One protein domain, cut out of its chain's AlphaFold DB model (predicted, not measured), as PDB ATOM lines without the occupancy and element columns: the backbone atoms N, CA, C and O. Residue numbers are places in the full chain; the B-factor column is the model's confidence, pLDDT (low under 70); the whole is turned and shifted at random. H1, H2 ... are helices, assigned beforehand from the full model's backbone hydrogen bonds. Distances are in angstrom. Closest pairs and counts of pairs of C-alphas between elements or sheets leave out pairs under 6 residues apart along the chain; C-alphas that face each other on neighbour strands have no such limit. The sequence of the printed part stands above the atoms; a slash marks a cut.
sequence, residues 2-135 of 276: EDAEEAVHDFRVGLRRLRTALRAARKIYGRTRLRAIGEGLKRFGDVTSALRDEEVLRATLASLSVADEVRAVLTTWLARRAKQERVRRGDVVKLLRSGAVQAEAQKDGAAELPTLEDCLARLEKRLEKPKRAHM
ATOM      1  N   GLU A   2       0.188  -2.645 160.326       54.50
ATOM      2  CA  GLU A   2       1.084  -2.701 161.491       54.50
ATOM      3  C   GLU A   2       0.690  -1.695 162.588       54.50
ATOM      4  O   GLU A   2       0.481  -2.113 163.721       54.50
ATOM      5  N   ASP A   3       0.385  -0.435 162.249       62.22
ATOM      6  CA  ASP A   3      -0.056   0.570 163.243       62.22
ATOM      7  C   ASP A   3      -1.322   0.161 164.018       62.22
ATOM      8  O   ASP A   3      -1.503   0.474 165.192       62.22
ATOM      9  N   ALA A   4      -2.229  -0.569 163.362       62.88
ATOM     10  CA  ALA A   4      -3.444  -1.069 164.001       62.88
ATOM     11  C   ALA A   4      -3.164  -2.287 164.900       62.88
ATOM     12  O   ALA A   4      -3.926  -2.563 165.828       62.88
ATOM     13  N   GLU A   5      -2.099  -3.041 164.624       65.75
ATOM     14  CA  GLU A   5      -1.649  -4.160 165.448       65.75
ATOM     15  C   GLU A   5      -0.973  -3.685 166.724       65.75
ATOM     16  O   GLU A   5      -1.337  -4.145 167.812       65.75
ATOM     17  N   GLU A   6      -0.093  -2.701 166.593       72.25
ATOM     18  CA  GLU A   6       0.537  -2.016 167.713       72.25
ATOM     19  C   GLU A   6      -0.508  -1.311 168.592       72.25
ATOM     20  O   GLU A   6      -0.563  -1.554 169.797       72.25
ATOM     21  N   ALA A   7      -1.465  -0.588 167.998       75.19
ATOM     22  CA  ALA A   7      -2.528   0.076 168.757       75.19
ATOM     23  C   ALA A   7      -3.404  -0.898 169.575       75.19
ATOM     24  O   ALA A   7      -3.748  -0.620 170.727       75.19
ATOM     25  N   VAL A   8      -3.769  -2.064 169.020       75.62
ATOM     26  CA  VAL A   8      -4.531  -3.090 169.763       75.62
ATOM     27  C   VAL A   8      -3.672  -3.723 170.861       75.62
ATOM     28  O   VAL A   8      -4.190  -4.047 171.940       75.62
ATOM     29  N   HIS A   9      -2.373  -3.904 170.618       79.00
ATOM     30  CA  HIS A   9      -1.438  -4.369 171.637       79.00
ATOM     31  C   HIS A   9      -1.383  -3.392 172.817       79.00
ATOM     32  O   HIS A   9      -1.650  -3.796 173.956       79.00
ATOM     33  N   ASP A  10      -1.138  -2.115 172.541       83.12
ATOM     34  CA  ASP A  10      -1.018  -1.056 173.541       83.12
ATOM     35  C   ASP A  10      -2.306  -0.855 174.325       83.12
ATOM     36  O   ASP A  10      -2.285  -0.799 175.559       83.12
ATOM     37  N   PHE A  11      -3.452  -0.874 173.644       84.50
ATOM     38  CA  PHE A  11      -4.761  -0.838 174.288       84.50
ATOM     39  C   PHE A  11      -4.916  -1.965 175.324       84.50
ATOM     40  O   PHE A  11      -5.301  -1.738 176.478       84.50
ATOM     41  N   ARG A  12      -4.552  -3.200 174.959       84.38
ATOM     42  CA  ARG A  12      -4.630  -4.358 175.868       84.38
ATOM     43  C   ARG A  12      -3.622  -4.276 177.006       84.38
ATOM     44  O   ARG A  12      -3.914  -4.768 178.105       84.38
ATOM     45  N   VAL A  13      -2.442  -3.710 176.764       86.19
ATOM     46  CA  VAL A  13      -1.444  -3.439 177.806       86.19
ATOM     47  C   VAL A  13      -1.997  -2.408 178.793       86.19
ATOM     48  O   VAL A  13      -2.016  -2.683 179.998       86.19
ATOM     49  N   GLY A  14      -2.551  -1.298 178.303       90.06
ATOM     50  CA  GLY A  14      -3.191  -0.247 179.097       90.06
ATOM     51  C   GLY A  14      -4.330  -0.776 179.969       90.06
ATOM     52  O   GLY A  14      -4.282  -0.640 181.195       90.06
ATOM     53  N   LEU A  15      -5.296  -1.495 179.381       89.81
ATOM     54  CA  LEU A  15      -6.408  -2.109 180.122       89.81
ATOM     55  C   LEU A  15      -5.928  -3.045 181.234       89.81
ATOM     56  O   LEU A  15      -6.513  -3.113 182.318       89.81
ATOM     57  N   ARG A  16      -4.855  -3.796 180.989       89.56
ATOM     58  CA  ARG A  16      -4.302  -4.737 181.964       89.56
ATOM     59  C   ARG A  16      -3.598  -4.030 183.118       89.56
ATOM     60  O   ARG A  16      -3.793  -4.436 184.269       89.56
ATOM     61  N   ARG A  17      -2.821  -2.983 182.829       90.56
ATOM     62  CA  ARG A  17      -2.190  -2.130 183.849       90.56
ATOM     63  C   ARG A  17      -3.257  -1.440 184.696       90.56
ATOM     64  O   ARG A  17      -3.220  -1.564 185.920       90.56
ATOM     65  N   LEU A  18      -4.281  -0.863 184.061       93.12
ATOM     66  CA  LEU A  18      -5.421  -0.253 184.748       93.12
ATOM     67  C   LEU A  18      -6.128  -1.258 185.665       93.12
ATOM     68  O   LEU A  18      -6.280  -1.013 186.859       93.12
ATOM     69  N   ARG A  19      -6.489  -2.443 185.163       92.81
ATOM     70  CA  ARG A  19      -7.132  -3.492 185.976       92.81
ATOM     71  C   ARG A  19      -6.264  -3.963 187.146       92.81
ATOM     72  O   ARG A  19      -6.804  -4.313 188.199       92.81
ATOM     73  N   THR A  20      -4.942  -3.965 186.984       92.56
ATOM     74  CA  THR A  20      -3.995  -4.269 188.068       92.56
ATOM     75  C   THR A  20      -4.030  -3.176 189.135       92.56
ATOM     76  O   THR A  20      -4.223  -3.486 190.314       92.56
ATOM     77  N   ALA A  21      -3.970  -1.905 188.733       93.06
ATOM     78  CA  ALA A  21      -4.079  -0.764 189.640       93.06
ATOM     79  C   ALA A  21      -5.422  -0.741 190.388       93.06
ATOM     80  O   ALA A  21      -5.449  -0.604 191.613       93.06
ATOM     81  N   LEU A  22      -6.535  -0.994 189.689       94.25
ATOM     82  CA  LEU A  22      -7.865  -1.091 190.300       94.25
ATOM     83  C   LEU A  22      -7.918  -2.152 191.395       94.25
ATOM     84  O   LEU A  22      -8.603  -1.966 192.400       94.25
ATOM     85  N   ARG A  23      -7.202  -3.268 191.231       92.38
ATOM     86  CA  ARG A  23      -7.162  -4.335 192.234       92.38
ATOM     87  C   ARG A  23      -6.516  -3.865 193.533       92.38
ATOM     88  O   ARG A  23      -7.069  -4.155 194.592       92.38
ATOM     89  N   ALA A  24      -5.409  -3.130 193.452       92.62
ATOM     90  CA  ALA A  24      -4.775  -2.526 194.621       92.62
ATOM     91  C   ALA A  24      -5.671  -1.432 195.229       92.62
ATOM     92  O   ALA A  24      -5.958  -1.450 196.428       92.62
ATOM     93  N   ALA A  25      -6.232  -0.559 194.387       92.62
ATOM     94  CA  ALA A  25      -7.094   0.548 194.797       92.62
ATOM     95  C   ALA A  25      -8.358   0.111 195.564       92.62
ATOM     96  O   ALA A  25      -8.907   0.904 196.329       92.62
ATOM     97  N   ARG A  26      -8.799  -1.154 195.451       93.81
ATOM     98  CA  ARG A  26      -9.901  -1.725 196.262       93.81
ATOM     99  C   ARG A  26      -9.691  -1.561 197.766       93.81
ATOM    100  O   ARG A  26     -10.686  -1.452 198.481       93.81
ATOM    101  N   LYS A  27      -8.441  -1.532 198.242       91.00
ATOM    102  CA  LYS A  27      -8.135  -1.326 199.668       91.00
ATOM    103  C   LYS A  27      -8.377   0.120 200.127       91.00
ATOM    104  O   LYS A  27      -8.623   0.340 201.303       91.00
ATOM    105  N   ILE A  28      -8.358   1.087 199.205       92.62
ATOM    106  CA  ILE A  28      -8.537   2.523 199.482       92.62
ATOM    107  C   ILE A  28      -9.961   2.971 199.144       92.62
ATOM    108  O   ILE A  28     -10.620   3.633 199.937       92.62
ATOM    109  N   TYR A  29     -10.476   2.582 197.978       91.69
ATOM    110  CA  TYR A  29     -11.770   3.024 197.448       91.69
ATOM    111  C   TYR A  29     -12.843   1.923 197.513       91.69
ATOM    112  O   TYR A  29     -13.913   2.025 196.913       91.69
ATOM    113  N   GLY A  30     -12.621   0.861 198.283       90.06
ATOM    114  CA  GLY A  30     -13.603  -0.200 198.494       90.06
ATOM    115  C   GLY A  30     -13.728  -1.193 197.332       90.06
ATOM    116  O   GLY A  30     -13.559  -0.882 196.151       90.06
ATOM    117  N   ARG A  31     -14.059  -2.435 197.693       91.56
ATOM    118  CA  ARG A  31     -13.984  -3.601 196.803       91.56
ATOM    119  C   ARG A  31     -15.086  -3.657 195.745       91.56
ATOM    120  O   ARG A  31     -14.778  -3.898 194.581       91.56
ATOM    121  N   THR A  32     -16.345  -3.466 196.131       89.31
ATOM    122  CA  THR A  32     -17.510  -3.807 195.293       89.31
ATOM    123  C   THR A  32     -17.554  -3.018 193.984       89.31
ATOM    124  O   THR A  32     -17.562  -3.612 192.910       89.31
ATOM    125  N   ARG A  33     -17.498  -1.681 194.058       87.56
ATOM    126  CA  ARG A  33     -17.603  -0.814 192.870       87.56
ATOM    127  C   ARG A  33     -16.401  -0.956 191.934       87.56
ATOM    128  O   ARG A  33     -16.579  -1.111 190.733       87.56
ATOM    129  N   LEU A  34     -15.182  -0.992 192.481       91.19
ATOM    130  CA  LEU A  34     -13.971  -1.177 191.671       91.19
ATOM    131  C   LEU A  34     -13.860  -2.581 191.062       91.19
ATOM    132  O   LEU A  34     -13.211  -2.755 190.032       91.19
ATOM    133  N   ARG A  35     -14.480  -3.601 191.673       90.62
ATOM    134  CA  ARG A  35     -14.622  -4.916 191.037       90.62
ATOM    135  C   ARG A  35     -15.519  -4.815 189.808       90.62
ATOM    136  O   ARG A  35     -15.082  -5.244 188.753       90.62
ATOM    137  N   ALA A  36     -16.704  -4.214 189.932       89.31
ATOM    138  CA  ALA A  36     -17.635  -4.064 188.813       89.31
ATOM    139  C   ALA A  36     -17.012  -3.299 187.632       89.31
ATOM    140  O   ALA A  36     -17.068  -3.774 186.502       89.31
ATOM    141  N   ILE A  37     -16.323  -2.182 187.901       90.25
ATOM    142  CA  ILE A  37     -15.585  -1.422 186.874       90.25
ATOM    143  C   ILE A  37     -14.499  -2.291 186.226       90.25
ATOM    144  O   ILE A  37     -14.394  -2.358 185.005       90.25
ATOM    145  N   GLY A  38     -13.709  -3.007 187.034       90.56
ATOM    146  CA  GLY A  38     -12.663  -3.894 186.525       90.56
ATOM    147  C   GLY A  38     -13.188  -5.048 185.659       90.56
ATOM    148  O   GLY A  38     -12.485  -5.458 184.735       90.56
ATOM    149  N   GLU A  39     -14.392  -5.558 185.933       88.06
ATOM    150  CA  GLU A  39     -15.067  -6.551 185.083       88.06
ATOM    151  C   GLU A  39     -15.617  -5.929 183.792       88.06
ATOM    152  O   GLU A  39     -15.541  -6.566 182.747       88.06
ATOM    153  N   GLY A  40     -16.098  -4.681 183.823       86.19
ATOM    154  CA  GLY A  40     -16.455  -3.936 182.609       86.19
ATOM    155  C   GLY A  40     -15.256  -3.797 181.669       86.19
ATOM    156  O   GLY A  40     -15.291  -4.263 180.534       86.19
ATOM    157  N   LEU A  41     -14.130  -3.305 182.194       87.94
ATOM    158  CA  LEU A  41     -12.870  -3.169 181.450       87.94
ATOM    159  C   LEU A  41     -12.299  -4.510 180.962       87.94
ATOM    160  O   LEU A  41     -11.573  -4.555 179.968       87.94
ATOM    161  N   LYS A  42     -12.582  -5.616 181.664       86.44
ATOM    162  CA  LYS A  42     -12.148  -6.951 181.236       86.44
ATOM    163  C   LYS A  42     -12.750  -7.316 179.882       86.44
ATOM    164  O   LYS A  42     -12.011  -7.817 179.041       86.44
ATOM    165  N   ARG A  43     -14.031  -7.013 179.663       82.75
ATOM    166  CA  ARG A  43     -14.767  -7.391 178.447       82.75
ATOM    167  C   ARG A  43     -14.123  -6.820 177.181       82.75
ATOM    168  O   ARG A  43     -13.934  -7.555 176.224       82.75
ATOM    169  N   PHE A  44     -13.661  -5.569 177.214       80.62
ATOM    170  CA  PHE A  44     -12.914  -4.958 176.102       80.62
ATOM    171  C   PHE A  44     -11.577  -5.668 175.814       80.62
ATOM    172  O   PHE A  44     -11.154  -5.810 174.666       80.62
ATOM    173  N   GLY A  45     -10.912  -6.166 176.860       82.06
ATOM    174  CA  GLY A  45      -9.703  -6.978 176.716       82.06
ATOM    175  C   GLY A  45      -9.962  -8.382 176.154       82.06
ATOM    176  O   GLY A  45      -9.072  -8.935 175.504       82.06
ATOM    177  N   ASP A  46     -11.148  -8.940 176.405       80.62
ATOM    178  CA  ASP A  46     -11.563 -10.268 175.937       80.62
ATOM    179  C   ASP A  46     -12.011 -10.216 174.463       80.62
ATOM    180  O   ASP A  46     -11.605 -11.048 173.659       80.62
ATOM    181  N   VAL A  47     -12.736  -9.173 174.047       77.25
ATOM    182  CA  VAL A  47     -13.100  -8.951 172.630       77.25
ATOM    183  C   VAL A  47     -11.861  -8.881 171.728       77.25
ATOM    184  O   VAL A  47     -11.843  -9.395 170.612       77.25
ATOM    185  N   THR A  48     -10.780  -8.291 172.235       74.50
ATOM    186  CA  THR A  48      -9.514  -8.145 171.505       74.50
ATOM    187  C   THR A  48      -8.569  -9.339 171.661       74.50
ATOM    188  O   THR A  48      -7.488  -9.345 171.064       74.50
ATOM    189  N   SER A  49      -8.922 -10.363 172.452       77.00
ATOM    190  CA  SER A  49      -8.054 -11.533 172.641       77.00
ATOM    191  C   SER A  49      -8.097 -12.501 171.467       77.00
ATOM    192  O   SER A  49      -7.060 -13.073 171.149       77.00
ATOM    193  N   ALA A  50      -9.240 -12.628 170.785       73.44
ATOM    194  CA  ALA A  50      -9.413 -13.570 169.677       73.44
ATOM    195  C   ALA A  50      -8.408 -13.353 168.529       73.44
ATOM    196  O   ALA A  50      -7.932 -14.321 167.947       73.44
ATOM    197  N   LEU A  51      -8.040 -12.098 168.249       73.25
ATOM    198  CA  LEU A  51      -7.043 -11.762 167.226       73.25
ATOM    199  C   LEU A  51      -5.641 -12.232 167.624       73.25
ATOM    200  O   LEU A  51      -4.939 -12.883 166.863       73.25
ATOM    201  N   ARG A  52      -5.251 -11.973 168.875       77.44
ATOM    202  CA  ARG A  52      -3.938 -12.402 169.367       77.44
ATOM    203  C   ARG A  52      -3.808 -13.915 169.430       77.44
ATOM    204  O   ARG A  52      -2.718 -14.448 169.263       77.44
ATOM    205  N   ASP A  53      -4.901 -14.592 169.728       83.50
ATOM    206  CA  ASP A  53      -4.925 -16.036 169.859       83.50
ATOM    207  C   ASP A  53      -4.600 -16.757 168.538       83.50
ATOM    208  O   ASP A  53      -3.980 -17.820 168.576       83.50
ATOM    209  N   GLU A  54      -4.981 -16.187 167.390       83.56
ATOM    210  CA  GLU A  54      -4.642 -16.716 166.061       83.56
ATOM    211  C   GLU A  54      -3.175 -16.415 165.693       83.56
ATOM    212  O   GLU A  54      -2.461 -17.314 165.240       83.56
ATOM    213  N   GLU A  55      -2.676 -15.206 165.986       83.06
ATOM    214  CA  GLU A  55      -1.249 -14.862 165.844       83.06
ATOM    215  C   GLU A  55      -0.350 -15.827 166.636       83.06
ATOM    216  O   GLU A  55       0.649 -16.329 166.110       83.06
ATOM    217  N   VAL A  56      -0.724 -16.103 167.891       89.62
ATOM    218  CA  VAL A  56      -0.017 -17.035 168.779       89.62
ATOM    219  C   VAL A  56      -0.097 -18.458 168.237       89.62
ATOM    220  O   VAL A  56       0.941 -19.098 168.107       89.62
ATOM    221  N   LEU A  57      -1.283 -18.936 167.834       91.38
ATOM    222  CA  LEU A  57      -1.435 -20.272 167.246       91.38
ATOM    223  C   LEU A  57      -0.512 -20.461 166.037       91.38
ATOM    224  O   LEU A  57       0.166 -21.482 165.931       91.38
ATOM    225  N   ARG A  58      -0.465 -19.479 165.132       90.88
ATOM    226  CA  ARG A  58       0.411 -19.518 163.955       90.88
ATOM    227  C   ARG A  58       1.880 -19.629 164.359       90.88
ATOM    228  O   ARG A  58       2.588 -20.449 163.784       90.88
ATOM    229  N   ALA A  59       2.326 -18.835 165.332       91.81
ATOM    230  CA  ALA A  59       3.701 -18.887 165.824       91.81
ATOM    231  C   ALA A  59       4.030 -20.245 166.469       91.81
ATOM    232  O   ALA A  59       5.067 -20.829 166.158       91.81
ATOM    233  N   THR A  60       3.127 -20.782 167.296       95.38
ATOM    234  CA  THR A  60       3.274 -22.100 167.930       95.38
ATOM    235  C   THR A  60       3.368 -23.220 166.897       95.38
ATOM    236  O   THR A  60       4.231 -24.078 167.008       95.38
ATOM    237  N   LEU A  61       2.517 -23.219 165.866       94.94
ATOM    238  CA  LEU A  61       2.557 -24.247 164.818       94.94
ATOM    239  C   LEU A  61       3.786 -24.100 163.910       94.94
ATOM    240  O   LEU A  61       4.369 -25.096 163.475       94.94
ATOM    241  N   ALA A  62       4.215 -22.865 163.639       92.69
ATOM    242  CA  ALA A  62       5.401 -22.603 162.833       92.69
ATOM    243  C   ALA A  62       6.680 -23.148 163.484       92.69
ATOM    244  O   ALA A  62       7.547 -23.618 162.749       92.69
ATOM    245  N   SER A  63       6.771 -23.155 164.818       93.19
ATOM    246  CA  SER A  63       7.938 -23.646 165.562       93.19
ATOM    247  C   SER A  63       7.969 -25.162 165.797       93.19
ATOM    248  O   SER A  63       8.968 -25.669 166.306       93.19
ATOM    249  N   LEU A  64       6.918 -25.905 165.426       94.50
ATOM    250  CA  LEU A  64       6.894 -27.363 165.587       94.50
ATOM    251  C   LEU A  64       7.888 -28.071 164.666       94.50
ATOM    252  O   LEU A  64       7.945 -27.799 163.468       94.50
ATOM    253  N   SER A  65       8.588 -29.068 165.194       93.31
ATOM    254  CA  SER A  65       9.326 -30.018 164.363       93.31
ATOM    255  C   SER A  65       8.352 -31.071 163.830       93.31
ATOM    256  O   SER A  65       7.767 -31.827 164.602       93.31
ATOM    257  N   VAL A  66       8.121 -31.062 162.518       94.81
ATOM    258  CA  VAL A  66       7.261 -32.006 161.786       94.81
ATOM    259  C   VAL A  66       7.902 -32.300 160.432       94.81
ATOM    260  O   VAL A  66       8.669 -31.471 159.944       94.81
ATOM    261  N   ALA A  67       7.561 -33.437 159.821       95.88
ATOM    262  CA  ALA A  67       8.007 -33.783 158.471       95.88
ATOM    263  C   ALA A  67       7.589 -32.725 157.430       95.88
ATOM    264  O   ALA A  67       6.567 -32.045 157.598       95.88
ATOM    265  N   ASP A  68       8.359 -32.600 156.349       95.44
ATOM    266  CA  ASP A  68       8.185 -31.549 155.338       95.44
ATOM    267  C   ASP A  68       6.817 -31.617 154.649       95.44
ATOM    268  O   ASP A  68       6.183 -30.586 154.396       95.44
ATOM    269  N   GLU A  69       6.282 -32.821 154.445       94.50
ATOM    270  CA  GLU A  69       4.954 -33.027 153.869       94.50
ATOM    271  C   GLU A  69       3.863 -32.464 154.794       94.50
ATOM    272  O   GLU A  69       2.940 -31.772 154.352       94.50
ATOM    273  N   VAL A  70       3.991 -32.698 156.105       94.75
ATOM    274  CA  VAL A  70       3.072 -32.157 157.121       94.75
ATOM    275  C   VAL A  70       3.219 -30.637 157.210       94.75
ATOM    276  O   VAL A  70       2.217 -29.919 157.312       94.75
ATOM    277  N   ARG A  71       4.451 -30.124 157.113       95.75
ATOM    278  CA  ARG A  71       4.751 -28.687 157.110       95.75
ATOM    279  C   ARG A  71       4.113 -27.968 155.920       95.75
ATOM    280  O   ARG A  71       3.530 -26.895 156.105       95.75
ATOM    281  N   ALA A  72       4.142 -28.560 154.727       93.50
ATOM    282  CA  ALA A  72       3.491 -28.009 153.538       93.50
ATOM    283  C   ALA A  72       1.958 -27.925 153.701       93.50
ATOM    284  O   ALA A  72       1.339 -26.892 153.402       93.50
ATOM    285  N   VAL A  73       1.341 -28.977 154.252       93.31
ATOM    286  CA  VAL A  73      -0.103 -29.009 154.543       93.31
ATOM    287  C   VAL A  73      -0.480 -27.948 155.582       93.31
ATOM    288  O   VAL A  73      -1.426 -27.182 155.363       93.31
ATOM    289  N   LEU A  74       0.273 -27.849 156.683       92.81
ATOM    290  CA  LEU A  74       0.070 -26.836 157.725       92.81
ATOM    291  C   LEU A  74       0.182 -25.412 157.179       92.81
ATOM    292  O   LEU A  74      -0.657 -24.569 157.492       92.81
ATOM    293  N   THR A  75       1.191 -25.144 156.352       92.06
ATOM    294  CA  THR A  75       1.427 -23.815 155.766       92.06
ATOM    295  C   THR A  75       0.239 -23.381 154.911       92.06
ATOM    296  O   THR A  75      -0.277 -22.272 155.061       92.06
ATOM    297  N   THR A  76      -0.275 -24.292 154.082       91.69
ATOM    298  CA  THR A  76      -1.460 -24.042 153.253       91.69
ATOM    299  C   THR A  76      -2.712 -23.818 154.108       91.69
ATOM    300  O   THR A  76      -3.518 -22.923 153.832       91.69
ATOM    301  N   TRP A  77      -2.884 -24.611 155.168       91.88
ATOM    302  CA  TRP A  77      -3.992 -24.465 156.111       91.88
ATOM    303  C   TRP A  77      -3.953 -23.113 156.847       91.88
ATOM    304  O   TRP A  77      -4.966 -22.408 156.894       91.88
ATOM    305  N   LEU A  78      -2.779 -22.705 157.338       91.00
ATOM    306  CA  LEU A  78      -2.553 -21.419 158.004       91.00
ATOM    307  C   LEU A  78      -2.812 -20.232 157.070       91.00
ATOM    308  O   LEU A  78      -3.455 -19.267 157.482       91.00
ATOM    309  N   ALA A  79      -2.387 -20.310 155.806       88.12
ATOM    310  CA  ALA A  79      -2.610 -19.245 154.825       88.12
ATOM    311  C   ALA A  79      -4.107 -18.975 154.583       88.12
ATOM    312  O   ALA A  79      -4.545 -17.820 154.566       88.12
ATOM    313  N   ARG A  80      -4.925 -20.035 154.466       86.44
ATOM    314  CA  ARG A  80      -6.390 -19.903 154.339       86.44
ATOM    315  C   ARG A  80      -7.003 -19.231 155.565       86.44
ATOM    316  O   ARG A  80      -7.889 -18.388 155.431       86.44
ATOM    317  N   ARG A  81      -6.515 -19.588 156.752       85.44
ATOM    318  CA  ARG A  81      -7.018 -19.078 158.029       85.44
ATOM    319  C   ARG A  81      -6.648 -17.610 158.258       85.44
ATOM    320  O   ARG A  81      -7.517 -16.817 158.612       85.44
ATOM    321  N   ALA A  82      -5.415 -17.222 157.932       82.31
ATOM    322  CA  ALA A  82      -4.950 -15.837 158.012       82.31
ATOM    323  C   ALA A  82      -5.788 -14.886 157.134       82.31
ATOM    324  O   ALA A  82      -6.064 -13.749 157.519       82.31
ATOM    325  N   LYS A  83      -6.259 -15.350 155.965       80.94
ATOM    326  CA  LYS A  83      -7.171 -14.565 155.114       80.94
ATOM    327  C   LYS A  83      -8.514 -14.288 155.807       80.94
ATOM    328  O   LYS A  83      -9.025 -13.177 155.703       80.94
ATOM    329  N   GLN A  84      -9.068 -15.270 156.520       77.44
ATOM    330  CA  GLN A  84     -10.328 -15.127 157.265       77.44
ATOM    331  C   GLN A  84     -10.164 -14.232 158.503       77.44
ATOM    332  O   GLN A  84     -11.051 -13.443 158.825       77.44
ATOM    333  N   GLU A  85      -9.017 -14.322 159.176       78.19
ATOM    334  CA  GLU A  85      -8.686 -13.506 160.346       78.19
ATOM    335  C   GLU A  85      -8.621 -12.010 160.015       78.19
ATOM    336  O   GLU A  85      -9.196 -11.196 160.739       78.19
ATOM    337  N   ARG A  86      -7.995 -11.638 158.888       75.19
ATOM    338  CA  ARG A  86      -7.903 -10.232 158.448       75.19
ATOM    339  C   ARG A  86      -9.271  -9.554 158.328       75.19
ATOM    340  O   ARG A  86      -9.385  -8.377 158.656       75.19
ATOM    341  N   VAL A  87     -10.299 -10.292 157.906       73.25
ATOM    342  CA  VAL A  87     -11.677  -9.780 157.822       73.25
ATOM    343  C   VAL A  87     -12.236  -9.524 159.225       73.25
ATOM    344  O   VAL A  87     -12.627  -8.399 159.526       73.25
ATOM    345  N   ARG A  88     -12.152 -10.517 160.123       71.75
ATOM    346  CA  ARG A  88     -12.615 -10.400 161.522       71.75
ATOM    347  C   ARG A  88     -11.900  -9.289 162.294       71.75
ATOM    348  O   ARG A  88     -12.496  -8.645 163.152       71.75
ATOM    349  N   ARG A  89     -10.623  -9.042 161.984       72.69
ATOM    350  CA  ARG A  89      -9.838  -7.934 162.553       72.69
ATOM    351  C   ARG A  89     -10.458  -6.578 162.227       72.69
ATOM    352  O   ARG A  89     -10.528  -5.728 163.111       72.69
ATOM    353  N   GLY A  90     -10.945  -6.396 160.998       70.75
ATOM    354  CA  GLY A  90     -11.680  -5.194 160.603       70.75
ATOM    355  C   GLY A  90     -12.935  -4.974 161.449       70.75
ATOM    356  O   GLY A  90     -13.191  -3.850 161.878       70.75
ATOM    357  N   ASP A  91     -13.667  -6.045 161.755       71.94
ATOM    358  CA  ASP A  91     -14.901  -5.979 162.547       71.94
ATOM    359  C   ASP A  91     -14.625  -5.650 164.020       71.94
ATOM    360  O   ASP A  91     -15.281  -4.779 164.590       71.94
ATOM    361  N   VAL A  92     -13.586  -6.247 164.619       73.25
ATOM    362  CA  VAL A  92     -13.153  -5.919 165.992       73.25
ATOM    363  C   VAL A  92     -12.706  -4.460 166.104       73.25
ATOM    364  O   VAL A  92     -13.049  -3.783 167.070       73.25
ATOM    365  N   VAL A  93     -11.960  -3.940 165.125       73.06
ATOM    366  CA  VAL A  93     -11.527  -2.532 165.136       73.06
ATOM    367  C   VAL A  93     -12.721  -1.585 165.000       73.06
ATOM    368  O   VAL A  93     -12.768  -0.573 165.699       73.06
ATOM    369  N   LYS A  94     -13.703  -1.908 164.150       71.75
ATOM    370  CA  LYS A  94     -14.955  -1.137 164.052       71.75
ATOM    371  C   LYS A  94     -15.714  -1.136 165.379       71.75
ATOM    372  O   LYS A  94     -16.110  -0.066 165.828       71.75
ATOM    373  N   LEU A  95     -15.828  -2.297 166.026       70.25
ATOM    374  CA  LEU A  95     -16.482  -2.462 167.327       70.25
ATOM    375  C   LEU A  95     -15.815  -1.623 168.429       70.25
ATOM    376  O   LEU A  95     -16.495  -0.975 169.221       70.25
ATOM    377  N   LEU A  96     -14.478  -1.592 168.468       69.19
ATOM    378  CA  LEU A  96     -13.740  -0.748 169.413       69.19
ATOM    379  C   LEU A  96     -13.948   0.746 169.139       69.19
ATOM    380  O   LEU A  96     -14.071   1.520 170.082       69.19
ATOM    381  N   ARG A  97     -13.994   1.155 167.865       68.19
ATOM    382  CA  ARG A  97     -14.208   2.559 167.478       68.19
ATOM    383  C   ARG A  97     -15.628   3.045 167.754       68.19
ATOM    384  O   ARG A  97     -15.806   4.226 168.013       68.19
ATOM    385  N   SER A  98     -16.624   2.162 167.706       68.62
ATOM    386  CA  SER A  98     -18.010   2.517 168.023       68.62
ATOM    387  C   SER A  98     -18.288   2.651 169.525       68.62
ATOM    388  O   SER A  98     -19.404   3.002 169.889       68.62
ATOM    389  N   GLY A  99     -17.327   2.333 170.405       58.03
ATOM    390  CA  GLY A  99     -17.447   2.464 171.870       58.03
ATOM    391  C   GLY A  99     -18.366   1.433 172.545       58.03
ATOM    392  O   GLY A  99     -18.185   1.091 173.715       58.03
ATOM    393  N   ALA A 100     -19.309   0.864 171.798       56.91
ATOM    394  CA  ALA A 100     -20.163  -0.226 172.234       56.91
ATOM    395  C   ALA A 100     -19.558  -1.580 171.848       56.91
ATOM    396  O   ALA A 100     -19.445  -1.909 170.669       56.91
ATOM    397  N   VAL A 101     -19.260  -2.419 172.844       56.12
ATOM    398  CA  VAL A 101     -19.265  -3.867 172.611       56.12
ATOM    399  C   VAL A 101     -20.731  -4.236 172.427       56.12
ATOM    400  O   VAL A 101     -21.434  -4.471 173.409       56.12
ATOM    401  N   GLN A 102     -21.207  -4.247 171.180       52.56
ATOM    402  CA  GLN A 102     -22.404  -5.004 170.845       52.56
ATOM    403  C   GLN A 102     -22.091  -6.439 171.242       52.56
ATOM    404  O   GLN A 102     -21.330  -7.140 170.575       52.56
ATOM    405  N   ALA A 103     -22.594  -6.858 172.400       46.47
ATOM    406  CA  ALA A 103     -22.685  -8.273 172.639       46.47
ATOM    407  C   ALA A 103     -23.506  -8.825 171.476       46.47
ATOM    408  O   ALA A 103     -24.589  -8.315 171.186       46.47
ATOM    409  N   GLU A 104     -23.046  -9.914 170.878       40.97
ATOM    410  CA  GLU A 104     -23.927 -10.886 170.235       40.97
ATOM    411  C   GLU A 104     -24.859 -11.516 171.301       40.97
ATOM    412  O   GLU A 104     -25.014 -12.725 171.391       40.97
ATOM    413  N   ALA A 105     -25.472 -10.696 172.161       41.31
ATOM    414  CA  ALA A 105     -26.587 -11.027 173.028       41.31
ATOM    415  C   ALA A 105     -27.867 -10.782 172.225       41.31
ATOM    416  O   ALA A 105     -28.744 -10.007 172.600       41.31
ATOM    417  N   GLN A 106     -27.951 -11.437 171.067       44.34
ATOM    418  CA  GLN A 106     -29.246 -11.824 170.550       44.34
ATOM    419  C   GLN A 106     -29.686 -13.040 171.354       44.34
ATOM    420  O   GLN A 106     -29.012 -14.068 171.348       44.34
ATOM    421  N   LYS A 107     -30.857 -12.877 171.976       36.16
ATOM    422  CA  LYS A 107     -31.592 -13.794 172.854       36.16
ATOM    423  C   LYS A 107     -31.264 -13.586 174.337       36.16
ATOM    424  O   LYS A 107     -30.139 -13.763 174.778       36.16
ATOM    425  N   ASP A 108     -32.304 -13.190 175.063       37.91
ATOM    426  CA  ASP A 108     -32.415 -13.148 176.525       37.91
ATOM    427  C   ASP A 108     -31.937 -11.868 177.231       37.91
ATOM    428  O   ASP A 108     -31.061 -11.892 178.088       37.91
ATOM    429  N   GLY A 109     -32.582 -10.735 176.913       39.41
ATOM    430  CA  GLY A 109     -32.948  -9.696 177.898       39.41
ATOM    431  C   GLY A 109     -31.850  -9.071 178.772       39.41
ATOM    432  O   GLY A 109     -32.161  -8.497 179.815       39.41
ATOM    433  N   ALA A 110     -30.575  -9.176 178.398       44.59
ATOM    434  CA  ALA A 110     -29.475  -8.651 179.192       44.59
ATOM    435  C   ALA A 110     -29.358  -7.128 179.021       44.59
ATOM    436  O   ALA A 110     -29.303  -6.622 177.904       44.59
ATOM    437  N   ALA A 111     -29.303  -6.415 180.149       48.69
ATOM    438  CA  ALA A 111     -29.102  -4.970 180.210       48.69
ATOM    439  C   ALA A 111     -27.956  -4.500 179.297       48.69
ATOM    440  O   ALA A 111     -26.895  -5.131 179.245       48.69
ATOM    441  N   GLU A 112     -28.184  -3.370 178.627       54.06
ATOM    442  CA  GLU A 112     -27.233  -2.689 177.750       54.06
ATOM    443  C   GLU A 112     -25.850  -2.609 178.419       54.06
ATOM    444  O   GLU A 112     -25.706  -2.188 179.576       54.06
ATOM    445  N   LEU A 113     -24.821  -3.111 177.731       57.16
ATOM    446  CA  LEU A 113     -23.475  -3.133 178.289       57.16
ATOM    447  C   LEU A 113     -22.908  -1.709 178.322       57.16
ATOM    448  O   LEU A 113     -23.019  -1.000 177.325       57.16
ATOM    449  N   PRO A 114     -22.260  -1.289 179.429       70.31
ATOM    450  CA  PRO A 114     -21.647   0.031 179.498       70.31
ATOM    451  C   PRO A 114     -20.526   0.156 178.461       70.31
ATOM    452  O   PRO A 114     -19.735  -0.781 178.283       70.31
ATOM    453  N   THR A 115     -20.432   1.326 177.834       82.62
ATOM    454  CA  THR A 115     -19.329   1.683 176.932       82.62
ATOM    455  C   THR A 115     -17.994   1.746 177.684       82.62
ATOM    456  O   THR A 115     -17.935   1.669 178.925       82.62
ATOM    457  N   LEU A 116     -16.883   1.850 176.949       82.19
ATOM    458  CA  LEU A 116     -15.574   2.044 177.577       82.19
ATOM    459  C   LEU A 116     -15.559   3.378 178.333       82.19
ATOM    460  O   LEU A 116     -15.117   3.430 179.483       82.19
ATOM    461  N   GLU A 117     -16.116   4.412 177.713       85.62
ATOM    462  CA  GLU A 117     -16.312   5.751 178.254       85.62
ATOM    463  C   GLU A 117     -17.138   5.700 179.544       85.62
ATOM    464  O   GLU A 117     -16.711   6.249 180.558       85.62
ATOM    465  N   ASP A 118     -18.237   4.940 179.578       87.06
ATOM    466  CA  ASP A 118     -19.026   4.740 180.803       87.06
ATOM    467  C   ASP A 118     -18.203   4.092 181.919       87.06
ATOM    468  O   ASP A 118     -18.320   4.456 183.094       87.06
ATOM    469  N   CYS A 119     -17.378   3.097 181.584       88.31
ATOM    470  CA  CYS A 119     -16.519   2.432 182.560       88.31
ATOM    471  C   CYS A 119     -15.484   3.398 183.152       88.31
ATOM    472  O   CYS A 119     -15.237   3.352 184.363       88.31
ATOM    473  N   LEU A 120     -14.902   4.264 182.319       90.31
ATOM    474  CA  LEU A 120     -13.923   5.273 182.724       90.31
ATOM    475  C   LEU A 120     -14.577   6.410 183.522       90.31
ATOM    476  O   LEU A 120     -14.121   6.700 184.626       90.31
ATOM    477  N   ALA A 121     -15.717   6.939 183.080       91.44
ATOM    478  CA  ALA A 121     -16.472   7.959 183.811       91.44
ATOM    479  C   ALA A 121     -16.928   7.453 185.195       91.44
ATOM    480  O   ALA A 121     -16.843   8.151 186.210       91.44
ATOM    481  N   ARG A 122     -17.362   6.185 185.291       91.56
ATOM    482  CA  ARG A 122     -17.678   5.539 186.581       91.56
ATOM    483  C   ARG A 122     -16.450   5.410 187.481       91.56
ATOM    484  O   ARG A 122     -16.600   5.455 188.708       91.56
ATOM    485  N   LEU A 123     -15.266   5.209 186.903       92.88
ATOM    486  CA  LEU A 123     -14.011   5.176 187.645       92.88
ATOM    487  C   LEU A 123     -13.658   6.561 188.184       92.88
ATOM    488  O   LEU A 123     -13.450   6.673 189.391       92.88
ATOM    489  N   GLU A 124     -13.656   7.590 187.343       93.44
ATOM    490  CA  GLU A 124     -13.384   8.982 187.732       93.44
ATOM    491  C   GLU A 124     -14.301   9.416 188.877       93.44
ATOM    492  O   GLU A 124     -13.832   9.703 189.982       93.44
ATOM    493  N   LYS A 125     -15.617   9.254 188.695       92.94
ATOM    494  CA  LYS A 125     -16.617   9.530 189.736       92.94
ATOM    495  C   LYS A 125     -16.382   8.731 191.018       92.94
ATOM    496  O   LYS A 125     -16.762   9.162 192.108       92.94
ATOM    497  N   ARG A 126     -15.803   7.524 190.940       91.44
ATOM    498  CA  ARG A 126     -15.467   6.739 192.141       91.44
ATOM    499  C   ARG A 126     -14.230   7.280 192.852       91.44
ATOM    500  O   ARG A 126     -14.200   7.169 194.083       91.44
ATOM    501  N   LEU A 127     -13.250   7.799 192.116       89.81
ATOM    502  CA  LEU A 127     -12.007   8.359 192.652       89.81
ATOM    503  C   LEU A 127     -12.220   9.726 193.320       89.81
ATOM    504  O   LEU A 127     -11.521  10.020 194.283       89.81
ATOM    505  N   GLU A 128     -13.229  10.494 192.903       92.25
ATOM    506  CA  GLU A 128     -13.647  11.753 193.558       92.25
ATOM    507  C   GLU A 128     -14.267  11.549 194.948       92.25
ATOM    508  O   GLU A 128     -14.283  12.440 195.795       92.25
ATOM    509  N   LYS A 129     -14.840  10.369 195.201       90.81
ATOM    510  CA  LYS A 129     -15.463  10.051 196.490       90.81
ATOM    511  C   LYS A 129     -14.391   9.826 197.565       90.81
ATOM    512  O   LYS A 129     -13.332   9.279 197.255       90.81
ATOM    513  N   PRO A 130     -14.700  10.105 198.846       88.12
ATOM    514  CA  PRO A 130     -13.731   9.982 199.926       88.12
ATOM    515  C   PRO A 130     -13.114   8.581 199.992       88.12
ATOM    516  O   PRO A 130     -13.769   7.550 199.750       88.12
ATOM    517  N   LYS A 131     -11.820   8.565 200.319       90.75
ATOM    518  CA  LYS A 131     -11.057   7.346 200.581       90.75
ATOM    519  C   LYS A 131     -11.643   6.668 201.820       90.75
ATOM    520  O   LYS A 131     -11.968   7.327 202.799       90.75
ATOM    521  N   ARG A 132     -11.775   5.342 201.782       89.75
ATOM    522  CA  ARG A 132     -12.169   4.531 202.949       89.75
ATOM    523  C   ARG A 132     -10.996   4.250 203.886       89.75
ATOM    524  O   ARG A 132     -11.218   3.873 205.025       89.75
ATOM    525  N   ALA A 133      -9.770   4.380 203.386       89.81
ATOM    526  CA  ALA A 133      -8.543   4.216 204.149       89.81
ATOM    527  C   ALA A 133      -7.442   5.097 203.550       89.81
ATOM    528  O   ALA A 133      -7.352   5.237 202.326       89.81
ATOM    529  N   HIS A 134      -6.584   5.646 204.405       90.25
ATOM    530  CA  HIS A 134      -5.367   6.340 203.996       90.25
ATOM    531  C   HIS A 134      -4.198   5.355 204.042       90.25
ATOM    532  O   HIS A 134      -3.969   4.718 205.062       90.25
ATOM    533  N   MET A 135      -3.484   5.209 202.927       92.50
ATOM    534  CA  MET A 135      -2.287   4.374 202.816       92.50
ATOM    535  C   MET A 135      -1.265   5.088 201.943       92.50
ATOM    536  O   MET A 135      -1.626   5.686 200.922       92.50
TER     537      MET A 135
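Overview. This is residues 2 to 135 of the 276 residues of the protein "CHAD domain-containing protein" of Polyangiaceae bacterium (UniProt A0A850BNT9). Two helical hairpins, H1 with H2 and H3 with H4, follow each other along an elongated, all-helix body, and the short H5 packs along H2, so that H1, H2 and H5 form a loose three-helix group at one end. H3 and H4 make the other end, and the last part of H4 comes back to the end of H2, while from the long link between H4 and H5 residues 106 to 111 stick out free. The printed part has 134 residues with five named helices, in the order H1, H2, H3, H4, H5, and no named strand. The whole is loose, with a radius of gyration of the C-alphas of 19.6 A, and spans 65 by 37 by 30 A.

Arrangement. H1, residues 2 to 29, and H2, residues 31 to 47, form a helical hairpin. They touch at a shallow tilt of 13 degrees, opposite ways, and their closest C-alphas are those of Arg 19 and Gly 38, 5.6 A apart. H2 and H3, residues 49 to 62, meet only through their link. H3 and H4, residues 68 to 97, form a second helical hairpin, which touches at a shallow tilt of 16 degrees, opposite ways; the closest C-alphas, of Leu 51 and Arg 89, are 6.7 A apart. H2 and H4 are close but not clearly touching, at a steep tilt of 53 degrees, with the C-alphas of Val 47 and Val 92 closest at 7.3 A. H1 is near H3 and near H4. H5, residues 116 to 127, touches H2 at a shallow tilt of 22 degrees, opposite ways, and the closest C-alphas, of Ile 37 and Cys 119, are 5.9 A apart. H1 and H5 are close but not clearly touching, with the C-alphas of Tyr 29 and Leu 127 closest at 7.2 A. H5 is apart from H3 and from H4. In H5 every O i to N i+4 pair is within hydrogen-bond range; in H1 it is 22 of 24, in H2 11 of 13, in H3 9 of 10 and in H4 24 of 26.

Along the chain. H1 begins at C-alpha 2 (1.084, -2.701, 161.491) and is 38.6 A long, with a kink of 37 degrees near residue 23. H2 is 24.8 A long and H3 20.0 A. H4, the longest helix, is 42.6 A long, begins at C-alpha 68 (8.185, -31.549, 155.338) and has a kink of 30 degrees near residue 85. H5 is 16.7 A long and ends at C-alpha 127 (-12.007, 8.359, 192.652).

Size, cuts and confidence. The two C-alphas farthest apart are those of Glu 69 and Pro 130, 65.7 A. The printed part has no cut. The links H1 to H2, H2 to H3 and H3 to H4 are tight; H4 to H5 is a long link of 18 residues. The mean pLDDT of the printed part is 81.1, and residues 2 to 5 and 96 to 113 are under 70.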